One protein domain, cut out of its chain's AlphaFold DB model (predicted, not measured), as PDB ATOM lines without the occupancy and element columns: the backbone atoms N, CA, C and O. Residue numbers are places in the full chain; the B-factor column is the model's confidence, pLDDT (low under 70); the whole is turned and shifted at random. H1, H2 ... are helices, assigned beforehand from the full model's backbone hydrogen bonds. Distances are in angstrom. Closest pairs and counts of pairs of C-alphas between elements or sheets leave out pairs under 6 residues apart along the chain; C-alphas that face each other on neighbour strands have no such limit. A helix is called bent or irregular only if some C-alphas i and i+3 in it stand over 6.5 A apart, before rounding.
ATOM      1  N   VAL A  36     183.096 202.201 181.530       88.25
ATOM      2  CA  VAL A  36     181.875 202.895 181.979       88.25
ATOM      3  C   VAL A  36     182.161 203.604 183.300       88.25
ATOM      4  O   VAL A  36     182.660 202.971 184.227       88.25
ATOM      5  N   PHE A  37     181.792 204.883 183.409       87.38
ATOM      6  CA  PHE A  37     182.137 205.747 184.543       87.38
ATOM      7  C   PHE A  37     181.938 205.093 185.921       87.38
ATOM      8  O   PHE A  37     182.869 205.047 186.719       87.38
ATOM      9  N   TRP A  38     180.756 204.524 186.187       89.31
ATOM     10  CA  TRP A  38     180.452 203.877 187.471       89.31
ATOM     11  C   TRP A  38     181.359 202.688 187.779       89.31
ATOM     12  O   TRP A  38     181.731 202.461 188.929       89.31
ATOM     13  N   LYS A  39     181.746 201.946 186.740       89.94
ATOM     14  CA  LYS A  39     182.684 200.834 186.857       89.94
ATOM     15  C   LYS A  39     184.082 201.361 187.174       89.94
ATOM     16  O   LYS A  39     184.694 200.886 188.123       89.94
ATOM     17  N   SER A  40     184.544 202.381 186.449       91.75
ATOM     18  CA  SER A  40     185.833 203.037 186.705       91.75
ATOM     19  C   SER A  40     185.916 203.586 188.124       91.75
ATOM     20  O   SER A  40     186.926 203.390 188.792       91.75
ATOM     21  N   PHE A  41     184.843 204.224 188.600       92.25
ATOM     22  CA  PHE A  41     184.744 204.772 189.949       92.25
ATOM     23  C   PHE A  41     184.845 203.682 191.022       92.25
ATOM     24  O   PHE A  41     185.616 203.827 191.968       92.25
ATOM     25  N   LEU A  42     184.138 202.560 190.848       94.62
ATOM     26  CA  LEU A  42     184.225 201.427 191.769       94.62
ATOM     27  C   LEU A  42     185.644 200.843 191.820       94.62
ATOM     28  O   LEU A  42     186.176 200.626 192.908       94.62
ATOM     29  N   PHE A  43     186.283 200.641 190.663       93.81
ATOM     30  CA  PHE A  43     187.682 200.204 190.617       93.81
ATOM     31  C   PHE A  43     188.624 201.236 191.227       93.81
ATOM     32  O   PHE A  43     189.581 200.860 191.883       93.81
ATOM     33  N   LEU A  44     188.341 202.531 191.101       95.00
ATOM     34  CA  LEU A  44     189.137 203.571 191.750       95.00
ATOM     35  C   LEU A  44     189.114 203.433 193.278       95.00
ATOM     36  O   LEU A  44     190.144 203.570 193.938       95.00
ATOM     37  N   ILE A  45     187.938 203.138 193.837       95.25
ATOM     38  CA  ILE A  45     187.784 202.910 195.272       95.25
ATOM     39  C   ILE A  45     188.549 201.655 195.687       95.25
ATOM     40  O   ILE A  45     189.322 201.706 196.637       95.25
ATOM     41  N   ILE A  46     188.352 200.540 194.983       94.88
ATOM     42  CA  ILE A  46     188.935 199.245 195.357       94.88
ATOM     43  C   ILE A  46     190.452 199.227 195.148       94.88
ATOM     44  O   ILE A  46     191.173 198.695 195.986       94.88
ATOM     45  N   GLU A  47     190.940 199.792 194.047       94.44
ATOM     46  CA  GLU A  47     192.339 199.670 193.643       94.44
ATOM     47  C   GLU A  47     193.221 200.781 194.198       94.44
ATOM     48  O   GLU A  47     194.386 200.520 194.448       94.44
ATOM     49  N   ALA A  48     192.705 201.994 194.416       95.44
ATOM     50  CA  ALA A  48     193.523 203.116 194.882       95.44
ATOM     51  C   ALA A  48     193.128 203.598 196.285       95.44
ATOM     52  O   ALA A  48     193.970 203.627 197.184       95.44
ATOM     53  N   VAL A  49     191.857 203.950 196.506       96.94
ATOM     54  CA  VAL A  49     191.421 204.528 197.793       96.94
ATOM     55  C   VAL A  49     191.513 203.508 198.928       96.94
ATOM     56  O   VAL A  49     192.013 203.833 199.999       96.94
ATOM     57  N   GLY A  50     191.066 202.273 198.705       96.12
ATOM     58  CA  GLY A  50     191.077 201.198 199.695       96.12
ATOM     59  C   GLY A  50     192.486 200.888 200.210       96.12
ATOM     60  O   GLY A  50     192.710 200.995 201.417       96.12
ATOM     61  N   PRO A  51     193.457 200.573 199.330       96.06
ATOM     62  CA  PRO A  51     194.843 200.342 199.728       96.06
ATOM     63  C   PRO A  51     195.480 201.544 200.427       96.06
ATOM     64  O   PRO A  51     196.208 201.365 201.401       96.06
ATOM     65  N   PHE A  52     195.169 202.768 199.988       96.94
ATOM     66  CA  PHE A  52     195.618 203.973 200.679       96.94
ATOM     67  C   PHE A  52     195.044 204.079 202.092       96.94
ATOM     68  O   PHE A  52     195.805 204.318 203.022       96.94
ATOM     69  N   LEU A  53     193.733 203.900 202.277       96.44
ATOM     70  CA  LEU A  53     193.112 203.973 203.600       96.44
ATOM     71  C   LEU A  53     193.669 202.893 204.526       96.44
ATOM     72  O   LEU A  53     193.959 203.180 205.683       96.44
ATOM     73  N   LEU A  54     193.874 201.679 204.011       95.38
ATOM     74  CA  LEU A  54     194.510 200.600 204.760       95.38
ATOM     75  C   LEU A  54     195.914 201.004 205.224       95.38
ATOM     76  O   LEU A  54     196.227 200.870 206.401       95.38
ATOM     77  N   LEU A  55     196.742 201.536 204.321       94.69
ATOM     78  CA  LEU A  55     198.071 202.029 204.670       94.69
ATOM     79  C   LEU A  55     197.988 203.163 205.703       94.69
ATOM     80  O   LEU A  55     198.621 203.099 206.755       94.69
ATOM     81  N   PHE A  56     197.168 204.175 205.430       94.06
ATOM     82  CA  PHE A  56     196.999 205.352 206.273       94.06
ATOM     83  C   PHE A  56     196.591 204.963 207.701       94.06
ATOM     84  O   PHE A  56     197.231 205.393 208.656       94.06
ATOM     85  N   PHE A  57     195.606 204.079 207.869       94.12
ATOM     86  CA  PHE A  57     195.162 203.624 209.189       94.12
ATOM     87  C   PHE A  57     196.133 202.686 209.909       94.12
ATOM     88  O   PHE A  57     195.936 202.435 211.093       94.12
ATOM     89  N   LEU A  58     197.162 202.159 209.243       92.94
ATOM     90  CA  LEU A  58     198.142 201.270 209.872       92.94
ATOM     91  C   LEU A  58     199.440 201.990 210.242       92.94
ATOM     92  O   LEU A  58     200.049 201.661 211.263       92.94
ATOM     93  N   THR A  59     199.873 202.945 209.420       92.62
ATOM     94  CA  THR A  59     201.237 203.493 209.492       92.62
ATOM     95  C   THR A  59     201.299 205.015 209.524       92.62
ATOM     96  O   THR A  59     202.386 205.554 209.741       92.62
ATOM     97  N   SER A  60     200.182 205.720 209.310       90.38
ATOM     98  CA  SER A  60     200.215 207.178 209.194       90.38
ATOM     99  C   SER A  60     200.654 207.835 210.503       90.38
ATOM    100  O   SER A  60     200.075 207.534 211.548       90.38
ATOM    101  N   PRO A  61     201.612 208.775 210.465       88.94
ATOM    102  CA  PRO A  61     202.012 209.559 211.631       88.94
ATOM    103  C   PRO A  61     200.922 210.525 212.110       88.94
ATOM    104  O   PRO A  61     200.979 211.001 213.237       88.94
ATOM    105  N   ASP A  62     199.911 210.786 211.277       87.94
ATOM    106  CA  ASP A  62     198.804 211.691 211.587       87.94
ATOM    107  C   ASP A  62     197.806 211.120 212.610       87.94
ATOM    108  O   ASP A  62     196.913 211.836 213.068       87.94
ATOM    109  N   LEU A  63     197.903 209.828 212.928       90.25
ATOM    110  CA  LEU A  63     196.947 209.113 213.764       90.25
ATOM    111  C   LEU A  63     197.603 208.677 215.073       90.25
ATOM    112  O   LEU A  63     198.612 207.987 215.072       90.25
ATOM    113  N   ASN A  64     196.985 209.007 216.205       85.94
ATOM    114  CA  ASN A  64     197.562 208.711 217.524       85.94
ATOM    115  C   ASN A  64     197.572 207.213 217.892       85.94
ATOM    116  O   ASN A  64     198.225 206.826 218.855       85.94
ATOM    117  N   PHE A  65     196.799 206.380 217.190       87.50
ATOM    118  CA  PHE A  65     196.647 204.952 217.499       87.50
ATOM    119  C   PHE A  65     197.497 204.036 216.610       87.50
ATOM    120  O   PHE A  65     197.482 202.817 216.793       87.50
ATOM    121  N   THR A  66     198.197 204.588 215.621       86.06
ATOM    122  CA  THR A  66     198.983 203.815 214.656       86.06
ATOM    123  C   THR A  66     200.412 203.633 215.135       86.06
ATOM    124  O   THR A  66     200.905 204.319 216.032       86.06
ATOM    125  N   ARG A  67     201.113 202.677 214.524       81.56
ATOM    126  CA  ARG A  67     202.539 202.524 214.779       81.56
ATOM    127  C   ARG A  67     203.299 203.551 213.954       81.56
ATOM    128  O   ARG A  67     203.270 203.506 212.727       81.56
ATOM    129  N   HIS A  68     204.009 204.437 214.638       82.19
ATOM    130  CA  HIS A  68     204.886 205.395 213.988       82.19
ATOM    131  C   HIS A  68     206.169 204.705 213.540       82.19
ATOM    132  O   HIS A  68     206.896 204.110 214.338       82.19
ATOM    133  N   TYR A  69     206.415 204.781 212.240       88.88
ATOM    134  CA  TYR A  69     207.656 204.347 211.622       88.88
ATOM    135  C   TYR A  69     208.508 205.566 211.286       88.88
ATOM    136  O   TYR A  69     208.006 206.689 211.210       88.88
ATOM    137  N   ASP A  70     209.801 205.347 211.084       90.56
ATOM    138  CA  ASP A  70     210.670 206.376 210.543       90.56
ATOM    139  C   ASP A  70     210.267 206.726 209.101       90.56
ATOM    140  O   ASP A  70     209.562 205.984 208.408       90.56
ATOM    141  N   VAL A  71     210.750 207.874 208.637       89.44
ATOM    142  CA  VAL A  71     210.428 208.398 207.305       89.44
ATOM    143  C   VAL A  71     210.845 207.425 206.195       89.44
ATOM    144  O   VAL A  71     210.138 207.304 205.195       89.44
ATOM    145  N   GLY A  72     211.958 206.701 206.367       92.94
ATOM    146  CA  GLY A  72     212.461 205.741 205.385       92.94
ATOM    147  C   GLY A  72     211.510 204.561 205.192       92.94
ATOM    148  O   GLY A  72     211.132 204.245 204.062       92.94
ATOM    149  N   ALA A  73     211.052 203.956 206.288       93.44
ATOM    150  CA  ALA A  73     210.022 202.920 206.239       93.44
ATOM    151  C   ALA A  73     208.686 203.461 205.697       93.44
ATOM    152  O   ALA A  73     208.041 202.792 204.888       93.44
ATOM    153  N   GLY A  74     208.307 204.691 206.063       93.06
ATOM    154  CA  GLY A  74     207.143 205.386 205.509       93.06
ATOM    155  C   GLY A  74     207.182 205.468 203.979       93.06
ATOM    156  O   GLY A  74     206.250 205.011 203.317       93.06
ATOM    157  N   ILE A  75     208.288 205.963 203.412       94.75
ATOM    158  CA  ILE A  75     208.541 205.988 201.959       94.75
ATOM    159  C   ILE A  75     208.379 204.586 201.363       94.75
ATOM    160  O   ILE A  75     207.664 204.415 200.376       94.75
ATOM    161  N   GLY A  76     209.005 203.581 201.983       95.88
ATOM    162  CA  GLY A  76     208.942 202.191 201.534       95.88
ATOM    163  C   GLY A  76     207.511 201.661 201.439       95.88
ATOM    164  O   GLY A  76     207.127 201.120 200.403       95.88
ATOM    165  N   PHE A  77     206.693 201.864 202.475       95.19
ATOM    166  CA  PHE A  77     205.297 201.423 202.462       95.19
ATOM    167  C   PHE A  77     204.449 202.160 201.424       95.19
ATOM    168  O   PHE A  77     203.623 201.539 200.756       95.19
ATOM    169  N   GLY A  78     204.666 203.464 201.249       95.25
ATOM    170  CA  GLY A  78     203.955 204.237 200.235       95.25
ATOM    171  C   GLY A  78     204.304 203.807 198.807       95.25
ATOM    172  O   GLY A  78     203.407 203.626 197.986       95.25
ATOM    173  N   LEU A  79     205.584 203.543 198.522       96.94
ATOM    174  CA  LEU A  79     206.019 202.989 197.234       96.94
ATOM    175  C   LEU A  79     205.487 201.568 197.009       96.94
ATOM    176  O   LEU A  79     205.044 201.254 195.906       96.94
ATOM    177  N   ALA A  80     205.484 200.726 198.046       96.88
ATOM    178  CA  ALA A  80     204.900 199.390 197.980       96.88
ATOM    179  C   ALA A  80     203.393 199.443 197.690       96.88
ATOM    180  O   ALA A  80     202.900 198.645 196.896       96.88
ATOM    181  N   MET A  81     202.674 200.411 198.269       96.62
ATOM    182  CA  MET A  81     201.265 200.661 197.960       96.62
ATOM    183  C   MET A  81     201.090 201.055 196.494       96.62
ATOM    184  O   MET A  81     200.345 200.380 195.795       96.62
ATOM    185  N   VAL A  82     201.821 202.058 195.992       97.44
ATOM    186  CA  VAL A  82     201.736 202.483 194.580       97.44
ATOM    187  C   VAL A  82     202.031 201.324 193.622       97.44
ATOM    188  O   VAL A  82     201.308 201.129 192.646       97.44
ATOM    189  N   LEU A  83     203.059 200.520 193.912       97.50
ATOM    190  CA  LEU A  83     203.375 199.325 193.133       97.50
ATOM    191  C   LEU A  83     202.245 198.290 193.202       97.50
ATOM    192  O   LEU A  83     201.864 197.733 192.176       97.50
ATOM    193  N   GLY A  84     201.687 198.050 194.388       97.00
ATOM    194  CA  GLY A  84     200.553 197.151 194.591       97.00
ATOM    195  C   GLY A  84     199.317 197.579 193.801       97.00
ATOM    196  O   GLY A  84     198.726 196.746 193.118       97.00
ATOM    197  N   VAL A  85     198.977 198.874 193.822       97.12
ATOM    198  CA  VAL A  85     197.897 199.453 193.005       97.12
ATOM    199  C   VAL A  85     198.166 199.207 191.524       97.12
ATOM    200  O   VAL A  85     197.311 198.669 190.830       97.12
ATOM    201  N   PHE A  86     199.373 199.516 191.044       96.50
ATOM    202  CA  PHE A  86     199.741 199.295 189.646       96.50
ATOM    203  C   PHE A  86     199.602 197.823 189.224       96.50
ATOM    204  O   PHE A  86     199.054 197.530 188.160       96.50
ATOM    205  N   LEU A  87     200.064 196.884 190.054       96.94
ATOM    206  CA  LEU A  87     199.937 195.449 189.788       96.94
ATOM    207  C   LEU A  87     198.476 194.987 189.801       96.94
ATOM    208  O   LEU A  87     198.091 194.170 188.963       96.94
ATOM    209  N   LEU A  88     197.661 195.522 190.709       96.00
ATOM    210  CA  LEU A  88     196.235 195.222 190.783       96.00
ATOM    211  C   LEU A  88     195.493 195.735 189.541       96.00
ATOM    212  O   LEU A  88     194.747 194.970 188.933       96.00
ATOM    213  N   THR A  89     195.778 196.959 189.093       96.12
ATOM    214  CA  THR A  89     195.231 197.517 187.846       96.12
ATOM    215  C   THR A  89     195.707 196.733 186.620       96.12
ATOM    216  O   THR A  89     194.933 196.484 185.697       96.12
ATOM    217  N   CYS A  90     196.960 196.264 186.599       95.19
ATOM    218  CA  CYS A  90     197.426 195.318 185.583       95.19
ATOM    219  C   CYS A  90     196.569 194.046 185.586       95.19
ATOM    220  O   CYS A  90     196.036 193.666 184.542       95.19
ATOM    221  N   ALA A  91     196.386 193.406 186.742       95.81
ATOM    222  CA  ALA A  91     195.561 192.206 186.854       95.81
ATOM    223  C   ALA A  91     194.119 192.458 186.378       95.81
ATOM    224  O   ALA A  91     193.603 191.690 185.563       95.81
ATOM    225  N   GLY A  92     193.495 193.563 186.799       94.06
ATOM    226  CA  GLY A  92     192.159 193.971 186.360       94.06
ATOM    227  C   GLY A  92     192.070 194.195 184.847       94.06
ATOM    228  O   GLY A  92     191.120 193.735 184.203       94.06
ATOM    229  N   PHE A  93     193.093 194.800 184.243       93.56
ATOM    230  CA  PHE A  93     193.177 194.985 182.796       93.56
ATOM    231  C   PHE A  93     193.299 193.652 182.045       93.56
ATOM    232  O   PHE A  93     192.571 193.417 181.076       93.56
ATOM    233  N   TRP A  94     194.170 192.745 182.500       92.56
ATOM    234  CA  TRP A  94     194.343 191.420 181.889       92.56
ATOM    235  C   TRP A  94     193.080 190.559 181.993       92.56
ATOM    236  O   TRP A  94     192.713 189.884 181.028       92.56
ATOM    237  N   LEU A  95     192.378 190.635 183.127       93.25
ATOM    238  CA  LEU A  95     191.090 189.975 183.357       93.25
ATOM    239  C   LEU A  95     189.916 190.675 182.651       93.25
ATOM    240  O   LEU A  95     188.781 190.207 182.731       93.25
ATOM    241  N   LYS A  96     190.176 191.763 181.908       90.19
ATOM    242  CA  LYS A  96     189.183 192.571 181.177       90.19
ATOM    243  C   LYS A  96     188.104 193.174 182.082       90.19
ATOM    244  O   LYS A  96     186.980 193.430 181.640       90.19
ATOM    245  N   PHE A  97     188.428 193.429 183.344       91.44
ATOM    246  CA  PHE A  97     187.534 194.123 184.258       91.44
ATOM    247  C   PHE A  97     187.396 195.603 183.903       91.44
ATOM    248  O   PHE A  97     186.306 196.152 184.026       91.44
ATOM    249  N   HIS A  98     188.429 196.229 183.356       92.06
ATOM    250  CA  HIS A  98     188.383 197.606 182.867       92.06
ATOM    251  C   HIS A  98     189.292 197.772 181.638       92.06
ATOM    252  O   HIS A  98     190.070 196.883 181.287       92.06
ATOM    253  N   GLN A  99     189.159 198.902 180.952       92.38
ATOM    254  CA  GLN A  99     189.996 199.297 179.823       92.38
ATOM    255  C   GLN A  99     191.270 200.012 180.312       92.38
ATOM    256  O   GLN A  99     191.531 200.134 181.512       92.38
ATOM    257  N   ALA A 100     192.112 200.426 179.361       93.38
ATOM    258  CA  ALA A 100     193.424 201.008 179.643       93.38
ATOM    259  C   ALA A 100     193.356 202.431 180.232       93.38
ATOM    260  O   ALA A 100     194.328 202.900 180.812       93.38
ATOM    261  N   ASP A 101     192.221 203.119 180.106       91.38
ATOM    262  CA  ASP A 101     191.975 204.424 180.733       91.38
ATOM    263  C   ASP A 101     192.102 204.378 182.263       91.38
ATOM    264  O   ASP A 101     192.551 205.349 182.872       91.38
ATOM    265  N   GLN A 102     191.803 203.226 182.869       94.81
ATOM    266  CA  GLN A 102     191.910 203.023 184.310       94.81
ATOM    267  C   GLN A 102     193.331 203.225 184.849       94.81
ATOM    268  O   GLN A 102     193.477 203.676 185.984       94.81
ATOM    269  N   PHE A 103     194.375 202.965 184.051       95.31
ATOM    270  CA  PHE A 103     195.763 203.232 184.453       95.31
ATOM    271  C   PHE A 103     195.990 204.711 184.740       95.31
ATOM    272  O   PHE A 103     196.614 205.048 185.740       95.31
ATOM    273  N   THR A 104     195.441 205.605 183.913       95.88
ATOM    274  CA  THR A 104     195.565 207.046 184.145       95.88
ATOM    275  C   THR A 104     194.960 207.420 185.488       95.88
ATOM    276  O   THR A 104     195.596 208.124 186.269       95.88
ATOM    277  N   TYR A 105     193.753 206.934 185.785       95.25
ATOM    278  CA  TYR A 105     193.046 207.305 187.006       95.25
ATOM    279  C   TYR A 105     193.704 206.726 188.262       95.25
ATOM    280  O   TYR A 105     193.924 207.452 189.229       95.25
ATOM    281  N   THR A 106     194.051 205.440 188.236       96.38
ATOM    282  CA  THR A 106     194.640 204.728 189.381       96.38
ATOM    283  C   THR A 106     196.043 205.224 189.698       96.38
ATOM    284  O   THR A 106     196.290 205.563 190.849       96.38
ATOM    285  N   ILE A 107     196.916 205.379 188.694       96.25
ATOM    286  CA  ILE A 107     198.272 205.925 188.870       96.25
ATOM    287  C   ILE A 107     198.194 207.365 189.381       96.25
ATOM    288  O   ILE A 107     198.853 207.708 190.361       96.25
ATOM    289  N   THR A 108     197.369 208.216 188.760       97.06
ATOM    290  CA  THR A 108     197.238 209.618 189.194       97.06
ATOM    291  C   THR A 108     196.792 209.697 190.646       97.06
ATOM    292  O   THR A 108     197.407 210.400 191.453       97.06
ATOM    293  N   LEU A 109     195.746 208.951 191.008       97.06
ATOM    294  CA  LEU A 109     195.216 208.983 192.361       97.06
ATOM    295  C   LEU A 109     196.190 208.364 193.372       97.06
ATOM    296  O   LEU A 109     196.412 208.967 194.419       97.06
ATOM    297  N   SER A 110     196.817 207.223 193.070       97.44
ATOM    298  CA  SER A 110     197.751 206.558 193.989       97.44
ATOM    299  C   SER A 110     198.962 207.431 194.303       97.44
ATOM    300  O   SER A 110     199.361 207.521 195.460       97.44
ATOM    301  N   TRP A 111     199.521 208.124 193.306       97.88
ATOM    302  CA  TRP A 111     200.637 209.050 193.517       97.88
ATOM    303  C   TRP A 111     200.215 210.318 194.262       97.88
ATOM    304  O   TRP A 111     200.956 210.794 195.120       97.88
ATOM    305  N   THR A 112     199.016 210.840 193.994       97.56
ATOM    306  CA  THR A 112     198.469 211.989 194.736       97.56
ATOM    307  C   THR A 112     198.292 211.642 196.216       97.56
ATOM    308  O   THR A 112     198.751 212.373 197.095       97.56
ATOM    309  N   LEU A 113     197.680 210.490 196.499       96.56
ATOM    310  CA  LEU A 113     197.477 209.975 197.853       96.56
ATOM    311  C   LEU A 113     198.805 209.639 198.539       96.56
ATOM    312  O   LEU A 113     198.975 209.938 199.720       96.56
ATOM    313  N   TYR A 114     199.773 209.096 197.798       95.94
ATOM    314  CA  TYR A 114     201.135 208.910 198.287       95.94
ATOM    315  C   TYR A 114     201.775 210.241 198.696       95.94
ATOM    316  O   TYR A 114     202.347 210.309 199.775       95.94
ATOM    317  N   GLY A 115     201.618 211.319 197.920       95.06
ATOM    318  CA  GLY A 115     202.101 212.652 198.300       95.06
ATOM    319  C   GLY A 115     201.489 213.168 199.611       95.06
ATOM    320  O   GLY A 115     202.201 213.679 200.479       95.06
ATOM    321  N   ILE A 116     200.179 212.979 199.802       94.50
ATOM    322  CA  ILE A 116     199.482 213.343 201.050       94.50
ATOM    323  C   ILE A 116     200.007 212.522 202.234       94.50
ATOM    324  O   ILE A 116     200.316 213.081 203.288       94.50
ATOM    325  N   TYR A 117     200.134 211.205 202.060       94.44
ATOM    326  CA  TYR A 117     200.661 210.294 203.075       94.44
ATOM    327  C   TYR A 117     202.099 210.646 203.456       94.44
ATOM    328  O   TYR A 117     202.418 210.809 204.630       94.44
ATOM    329  N   LEU A 118     202.949 210.821 202.446       93.69
ATOM    330  CA  LEU A 118     204.364 211.098 202.597       93.69
ATOM    331  C   LEU A 118     204.558 212.371 203.416       93.69
ATOM    332  O   LEU A 118     205.223 212.343 204.442       93.69
ATOM    333  N   THR A 119     203.890 213.461 203.042       94.25
ATOM    334  CA  THR A 119     204.026 214.746 203.744       94.25
ATOM    335  C   THR A 119     203.623 214.713 205.221       94.25
ATOM    336  O   THR A 119     204.089 215.573 205.964       94.25
ATOM    337  N   GLY A 120     202.856 213.717 205.679       91.38
ATOM    338  CA  GLY A 120     202.539 213.537 207.104       91.38
ATOM    339  C   GLY A 120     203.745 213.210 207.963       91.38
ATOM    340  O   GLY A 120     203.774 213.547 209.141       91.38
ATOM    341  N   TYR A 121     204.781 212.621 207.368       90.19
ATOM    342  CA  TYR A 121     206.030 212.327 208.068       90.19
ATOM    343  C   TYR A 121     206.902 213.564 208.301       90.19
ATOM    344  O   TYR A 121     207.741 213.548 209.196       90.19
ATOM    345  N   TRP A 122     206.716 214.634 207.521       90.25
ATOM    346  CA  TRP A 122     207.469 215.885 207.686       90.25
ATOM    347  C   TRP A 122     206.654 216.972 208.379       90.25
ATOM    348  O   TRP A 122     207.223 217.806 209.089       90.25
ATOM    349  N   TRP A 123     205.341 217.004 208.148       91.69
ATOM    350  CA  TRP A 123     204.478 218.101 208.558       91.69
ATOM    351  C   TRP A 123     203.163 217.607 209.152       91.69
ATOM    352  O   TRP A 123     202.450 216.804 208.551       91.69
ATOM    353  N   GLY A 124     202.807 218.189 210.297       87.31
ATOM    354  CA  GLY A 124     201.496 218.017 210.900       87.31
ATOM    355  C   GLY A 124     200.379 218.696 210.103       87.31
ATOM    356  O   GLY A 124     200.577 219.304 209.043       87.31
ATOM    357  N   TRP A 125     199.162 218.586 210.632       89.31
ATOM    358  CA  TRP A 125     197.950 219.153 210.036       89.31
ATOM    359  C   TRP A 125     197.936 220.685 209.978       89.31
ATOM    360  O   TRP A 125     197.220 221.259 209.159       89.31
ATOM    361  N   ASP A 126     198.768 221.353 210.778       91.88
ATOM    362  CA  ASP A 126     198.960 222.806 210.759       91.88
ATOM    363  C   ASP A 126     199.433 223.322 209.389       91.88
ATOM    364  O   ASP A 126     199.153 224.460 209.016       91.88
ATOM    365  N   LYS A 127     200.092 222.471 208.593       93.62
ATOM    366  CA  LYS A 127     200.639 222.804 207.268       93.62
ATOM    367  C   LYS A 127     199.876 222.142 206.123       93.62
ATOM    368  O   LYS A 127     200.456 221.880 205.068       93.62
ATOM    369  N   ILE A 128     198.574 221.899 206.289       93.75
ATOM    370  CA  ILE A 128     197.750 221.200 205.290       93.75
ATOM    371  C   ILE A 128     197.832 221.820 203.885       93.75
ATOM    372  O   ILE A 128     197.892 221.089 202.900       93.75
ATOM    373  N   LEU A 129     197.939 223.149 203.777       94.69
ATOM    374  CA  LEU A 129     198.086 223.838 202.491       94.69
ATOM    375  C   LEU A 129     199.345 223.377 201.731       94.69
ATOM    376  O   LEU A 129     199.280 223.090 200.537       94.69
ATOM    377  N   TYR A 130     200.480 223.259 202.426       93.62
ATOM    378  CA  TYR A 130     201.736 222.785 201.838       93.62
ATOM    379  C   TYR A 130     201.646 221.311 201.435       93.62
ATOM    380  O   TYR A 130     202.146 220.933 200.375       93.62
ATOM    381  N   ARG A 131     200.951 220.490 202.233       94.19
ATOM    382  CA  ARG A 131     200.690 219.077 201.913       94.19
ATOM    383  C   ARG A 131     199.870 218.950 200.627       94.19
ATOM    384  O   ARG A 131     200.242 218.183 199.742       94.19
ATOM    385  N   CYS A 132     198.825 219.765 200.476       94.56
ATOM    386  CA  CYS A 132     198.024 219.834 199.254       94.56
ATOM    387  C   CYS A 132     198.842 220.295 198.038       94.56
ATOM    388  O   CYS A 132     198.674 219.746 196.953       94.56
ATOM    389  N   LEU A 133     199.751 221.261 198.205       95.94
ATOM    390  CA  LEU A 133     200.597 221.747 197.110       95.94
ATOM    391  C   LEU A 133     201.592 220.679 196.636       95.94
ATOM    392  O   LEU A 133     201.763 220.487 195.434       95.94
ATOM    393  N   VAL A 134     202.198 219.925 197.557       95.12
ATOM    394  CA  VAL A 134     203.045 218.777 197.201       95.12
ATOM    395  C   VAL A 134     202.219 217.675 196.533       95.12
ATOM    396  O   VAL A 134     202.630 217.155 195.499       95.12
ATOM    397  N   ALA A 135     201.031 217.356 197.053       95.50
ATOM    398  CA  ALA A 135     200.129 216.391 196.425       95.50
ATOM    399  C   ALA A 135     199.730 216.806 194.998       95.50
ATOM    400  O   ALA A 135     199.661 215.956 194.113       95.50
ATOM    401  N   LEU A 136     199.544 218.107 194.746       96.50
ATOM    402  CA  LEU A 136     199.296 218.650 193.409       96.50
ATOM    403  C   LEU A 136     200.491 218.420 192.470       96.50
ATOM    404  O   LEU A 136     200.293 218.054 191.314       96.50
ATOM    405  N   LEU A 137     201.729 218.587 192.945       96.81
ATOM    406  CA  LEU A 137     202.922 218.278 192.146       96.81
ATOM    407  C   LEU A 137     202.967 216.794 191.764       96.81
ATOM    408  O   LEU A 137     203.203 216.466 190.600       96.81
ATOM    409  N   PHE A 138     202.677 215.901 192.716       96.69
ATOM    410  CA  PHE A 138     202.547 214.470 192.438       96.69
ATOM    411  C   PHE A 138     201.441 214.181 191.423       96.69
ATOM    412  O   PHE A 138     201.668 213.404 190.499       96.69
ATOM    413  N   LEU A 139     200.283 214.829 191.549       96.94
ATOM    414  CA  LEU A 139     199.167 214.700 190.615       96.94
ATOM    415  C   LEU A 139     199.586 215.076 189.189       96.94
ATOM    416  O   LEU A 139     199.363 214.299 188.264       96.94
ATOM    417  N   LEU A 140     200.226 216.234 189.004       97.00
ATOM    418  CA  LEU A 140     200.641 216.712 187.680       97.00
ATOM    419  C   LEU A 140     201.650 215.763 187.020       97.00
ATOM    420  O   LEU A 140     201.498 215.423 185.846       97.00
ATOM    421  N   LEU A 141     202.644 215.290 187.777       96.50
ATOM    422  CA  LEU A 141     203.615 214.312 187.285       96.50
ATOM    423  C   LEU A 141     202.940 212.975 186.957       96.50
ATOM    424  O   LEU A 141     203.190 212.383 185.906       96.50
ATOM    425  N   ALA A 142     202.055 212.504 187.829       96.69
ATOM    426  CA  ALA A 142     201.404 211.214 187.679       96.69
ATOM    427  C   ALA A 142     200.400 211.176 186.521       96.69
ATOM    428  O   ALA A 142     200.264 210.124 185.904       96.69
ATOM    429  N   ILE A 143     199.762 212.297 186.159       96.88
ATOM    430  CA  ILE A 143     198.927 212.378 184.947       96.88
ATOM    431  C   ILE A 143     199.761 212.050 183.704       96.88
ATOM    432  O   ILE A 143     199.332 211.252 182.865       96.88
ATOM    433  N   PHE A 144     200.962 212.621 183.588       95.81
ATOM    434  CA  PHE A 144     201.850 212.352 182.457       95.81
ATOM    435  C   PHE A 144     202.223 210.865 182.377       95.81
ATOM    436  O   PHE A 144     202.022 210.224 181.346       95.81
ATOM    437  N   PHE A 145     202.685 210.274 183.482       94.75
ATOM    438  CA  PHE A 145     203.029 208.849 183.502       94.75
ATOM    439  C   PHE A 145     201.810 207.941 183.299       94.75
ATOM    440  O   PHE A 145     201.880 206.974 182.545       94.75
ATOM    441  N   GLY A 146     200.678 208.255 183.926       95.38
ATOM    442  CA  GLY A 146     199.445 207.479 183.824       95.38
ATOM    443  C   GLY A 146     198.917 207.422 182.393       95.38
ATOM    444  O   GLY A 146     198.607 206.342 181.888       95.38
ATOM    445  N   THR A 147     198.896 208.565 181.706       94.94
ATOM    446  CA  THR A 147     198.507 208.637 180.289       94.94
ATOM    447  C   THR A 147     199.474 207.879 179.383       94.94
ATOM    448  O   THR A 147     199.020 207.128 178.516       94.94
ATOM    449  N   PHE A 148     200.785 208.001 179.606       95.69
ATOM    450  CA  PHE A 148     201.793 207.238 178.867       95.69
ATOM    451  C   PHE A 148     201.584 205.722 179.009       95.69
ATOM    452  O   PHE A 148     201.514 205.008 178.006       95.69
ATOM    453  N   ILE A 149     201.406 205.231 180.239       94.75
ATOM    454  CA  ILE A 149     201.137 203.814 180.512       94.75
ATOM    455  C   ILE A 149     199.832 203.364 179.845       94.75
ATOM    456  O   ILE A 149     199.808 202.313 179.208       94.75
ATOM    457  N   ALA A 150     198.759 204.155 179.927       94.19
ATOM    458  CA  ALA A 150     197.481 203.821 179.301       94.19
ATOM    459  C   ALA A 150     197.605 203.637 177.776       94.19
ATOM    460  O   ALA A 150     197.068 202.679 177.210       94.19
ATOM    461  N   VAL A 151     198.339 204.530 177.102       94.00
ATOM    462  CA  VAL A 151     198.623 204.429 175.661       94.00
ATOM    463  C   VAL A 151     199.458 203.185 175.362       94.00
ATOM    464  O   VAL A 151     199.116 202.415 174.461       94.00
ATOM    465  N   TRP A 152     200.511 202.941 176.142       93.94
ATOM    466  CA  TRP A 152     201.370 201.776 175.955       93.94
ATOM    467  C   TRP A 152     200.605 200.458 176.121       93.94
ATOM    468  O   TRP A 152     200.699 199.581 175.260       93.94
ATOM    469  N   MET A 153     199.771 200.336 177.157       92.50
ATOM    470  CA  MET A 153     198.953 199.144 177.409       92.50
ATOM    471  C   MET A 153     197.921 198.900 176.302       92.50
ATOM    472  O   MET A 153     197.682 197.752 175.918       92.50
ATOM    473  N   ARG A 154     197.341 199.967 175.734       89.94
ATOM    474  CA  ARG A 154     196.450 199.863 174.569       89.94
ATOM    475  C   ARG A 154     197.191 199.314 173.348       89.94
ATOM    476  O   ARG A 154     196.705 198.371 172.723       89.94
ATOM    477  N   ASN A 155     198.379 199.842 173.060       92.06
ATOM    478  CA  ASN A 155     199.206 199.399 171.935       92.06
ATOM    479  C   ASN A 155     199.675 197.947 172.105       92.06
ATOM    480  O   ASN A 155     199.588 197.155 171.167       92.06
ATOM    481  N   LEU A 156     200.104 197.569 173.312       90.19
ATOM    482  CA  LEU A 156     200.522 196.204 173.628       90.19
ATOM    483  C   LEU A 156     199.378 195.206 173.423       90.19
ATOM    484  O   LEU A 156     199.570 194.152 172.815       90.19
ATOM    485  N   ARG A 157     198.167 195.546 173.876       88.00
ATOM    486  CA  ARG A 157     196.978 194.718 173.645       88.00
ATOM    487  C   ARG A 157     196.674 194.568 172.155       88.00
ATOM    488  O   ARG A 157     196.400 193.450 171.724       88.00
ATOM    489  N   GLY A 158     196.741 195.655 171.383       85.81
ATOM    490  CA  GLY A 158     196.547 195.616 169.930       85.81
ATOM    491  C   GLY A 158     197.553 194.691 169.240       85.81
ATOM    492  O   GLY A 158     197.169 193.816 168.467       85.81
ATOM    493  N   TYR A 159     198.832 194.799 169.606       88.12
ATOM    494  CA  TYR A 159     199.890 193.921 169.101       88.12
ATOM    495  C   TYR A 159     199.635 192.437 169.413       88.12
ATOM    496  O   TYR A 159     199.732 191.581 168.531       88.12
ATOM    497  N   LEU A 160     199.254 192.116 170.653       86.25
ATOM    498  CA  LEU A 160     198.958 190.738 171.063       86.25
ATOM    499  C   LEU A 160     197.734 190.157 170.345       86.25
ATOM    500  O   LEU A 160     197.715 188.964 170.038       86.25
ATOM    501  N   GLN A 161     196.722 190.981 170.067       83.88
ATOM    502  CA  GLN A 161     195.544 190.560 169.310       83.88
ATOM    503  C   GLN A 161     195.899 190.245 167.857       83.88
ATOM    504  O   GLN A 161     195.576 189.153 167.399       83.88
ATOM    505  N   MET A 162     196.652 191.115 167.176       79.06
ATOM    506  CA  MET A 162     197.118 190.863 165.805       79.06
ATOM    507  C   MET A 162     197.925 189.562 165.701       79.06
ATOM    508  O   MET A 162     197.690 188.743 164.812       79.06
ATOM    509  N   LYS A 163     198.816 189.309 166.667       81.94
ATOM    510  CA  LYS A 163     199.599 188.066 166.720       81.94
ATOM    511  C   LYS A 163     198.733 186.817 166.931       81.94
ATOM    512  O   LYS A 163     199.130 185.740 166.501       81.94
ATOM    513  N   LYS A 164     197.578 186.929 167.596       75.81
ATOM    514  CA  LYS A 164     196.648 185.806 167.802       75.81
ATOM    515  C   LYS A 164     195.756 185.558 166.583       75.81
ATOM    516  O   LYS A 164     195.434 184.405 166.307       75.81
ATOM    517  N   THR A 165     195.385 186.614 165.865       72.44
ATOM    518  CA  THR A 165     194.528 186.532 164.677       72.44
ATOM    519  C   THR A 165     195.284 185.986 163.463       72.44
ATOM    520  O   THR A 165     194.756 185.112 162.789       72.44
ATOM    521  N   SER A 166     196.548 186.373 163.245       70.81
ATOM    522  CA  SER A 166     197.343 185.902 162.092       70.81
ATOM    523  C   SER A 166     197.433 184.361 161.961       70.81
ATOM    524  O   SER A 166     197.201 183.848 160.869       70.81
ATOM    525  N   PRO A 167     197.665 183.576 163.034       65.38
ATOM    526  CA  PRO A 167     197.600 182.113 162.970       65.38
ATOM    527  C   PRO A 167     196.199 181.556 162.682       65.38
ATOM    528  O   PRO A 167     196.079 180.495 162.072       65.38
ATOM    529  N   GLN A 168     195.141 182.233 163.140       65.75
ATOM    530  CA  GLN A 168     193.757 181.802 162.923       65.75
ATOM    531  C   GLN A 168     193.291 182.095 161.496       65.75
ATOM    532  O   GLN A 168     192.673 181.231 160.886       65.75
ATOM    533  N   GLU A 169     193.632 183.259 160.945       64.44
ATOM    534  CA  GLU A 169     193.383 183.606 159.541       64.44
ATOM    535  C   GLU A 169     194.115 182.643 158.605       64.44
ATOM    536  O   GLU A 169     193.486 182.045 157.735       64.44
ATOM    537  N   LEU A 170     195.394 182.358 158.875       68.88
ATOM    538  CA  LEU A 170     196.157 181.347 158.132       68.88
ATOM    539  C   LEU A 170     195.520 179.948 158.212       68.88
ATOM    540  O   LEU A 170     195.518 179.211 157.227       68.88
ATOM    541  N   ALA A 171     194.956 179.571 159.364       69.31
ATOM    542  CA  ALA A 171     194.262 178.294 159.524       69.31
ATOM    543  C   ALA A 171     192.920 178.249 158.772       69.31
ATOM    544  O   ALA A 171     192.568 177.208 158.215       69.31
ATOM    545  N   ILE A 172     192.176 179.358 158.736       73.44
ATOM    546  CA  ILE A 172     190.905 179.479 158.007       73.44
ATOM    547  C   ILE A 172     191.153 179.442 156.495       73.44
ATOM    548  O   ILE A 172     190.456 178.716 155.784       73.44
ATOM    549  N   ASP A 173     192.175 180.145 156.010       72.31
ATOM    550  CA  ASP A 173     192.544 180.157 154.593       72.31
ATOM    551  C   ASP A 173     193.060 178.792 154.124       72.31
ATOM    552  O   ASP A 173     192.676 178.316 153.052       72.31
ATOM    553  N   ALA A 174     193.845 178.091 154.951       70.94
ATOM    554  CA  ALA A 174     194.261 176.716 154.669       70.94
ATOM    555  C   ALA A 174     193.068 175.745 154.594       70.94
ATOM    556  O   ALA A 174     193.073 174.818 153.781       70.94
TER     557      ALA A 174
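What this domain is: This is residues 36 to 174 of the 193 residues of an uncharacterized protein of Spiroplasma sp. NBRC 100390 (UniProt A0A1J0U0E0). Three helices, H1, H2 and H3, are packed in a triangle as an up-and-down bundle, and a very long fourth helix, H4, packs on H3 with its residues 131 to 150. H4 then runs on past the bundle, and its residues 158 to 174 stick out as a free arm that makes much of the length. The 139 residues printed hold four named helices in the order H1, H2, H3, H4 and no named strand; the class is all helix. The whole is loose, with a radius of gyration of the C-alphas of 18.9 A and spans of 71 by 30 by 26 A.

How they stand to each other: H1, residues 37 to 59, touches H2, residues 71 to 94, in a hairpin, opposite ways at a shallow tilt of 25 degrees; their closest C-alphas, of Glu 47 and Val 85, are 5.6 A apart. H2 forms a second hairpin with H3, residues 101 to 119; they touch at a shallow tilt of 11 degrees, opposite ways, the closest C-alphas being those of Val 82 and Ser 110, 5.7 A apart. H1 and H3 touch and run the same way at a shallow tilt of 23 degrees, with the C-alphas of Ala 48 and Ser 110 closest at 5.5 A. H3 is the hub, touching three helices. H4, residues 125 to 174, touches H3 with residues 131 to 150 alone, in a third hairpin, opposite ways at a shallow tilt of 27 degrees; the closest C-alphas, of Thr 104 and Gly 146, are 3.9 A apart. H4 is apart from H1 and from H2. In H2 every O i to N i+4 pair is within hydrogen-bond range; the counts are 17 of 19 in H1, 14 of 15 in H3 and 41 of 46 in H4.

Where its parts are: H1 begins at C-alpha 37 at (182.137, 205.747, 184.543) and is 31.5 A long; it is neither bent nor irregular, but only just: C-alphas 47 and 50 are 6.4 A apart. H2 is 34.5 A long and H3 28.0 A. H4 is 69.9 A long, from C-alpha 125 at (197.950, 219.153, 210.036) to C-alpha 174 at (194.261, 176.716, 154.669). It is irregular, with C-alphas 126 and 129 at 8.4 A, and has a kink of 32 degrees near residue 132.

The domain as a whole: The outline is a rod; the two C-alphas farthest apart, of Asp 126 and Ala 174, are 72.7 A apart. Without residues 158 to 174, which stand free, the body spans 44 by 26 by 25 A. The printed part has no cut. The link from H1 to H2, 11 residues, is long, that from H2 to H3 short and that from H3 to H4 tight. The mean pLDDT of the printed part is 91.4, and residues 167 to 171 are under 70.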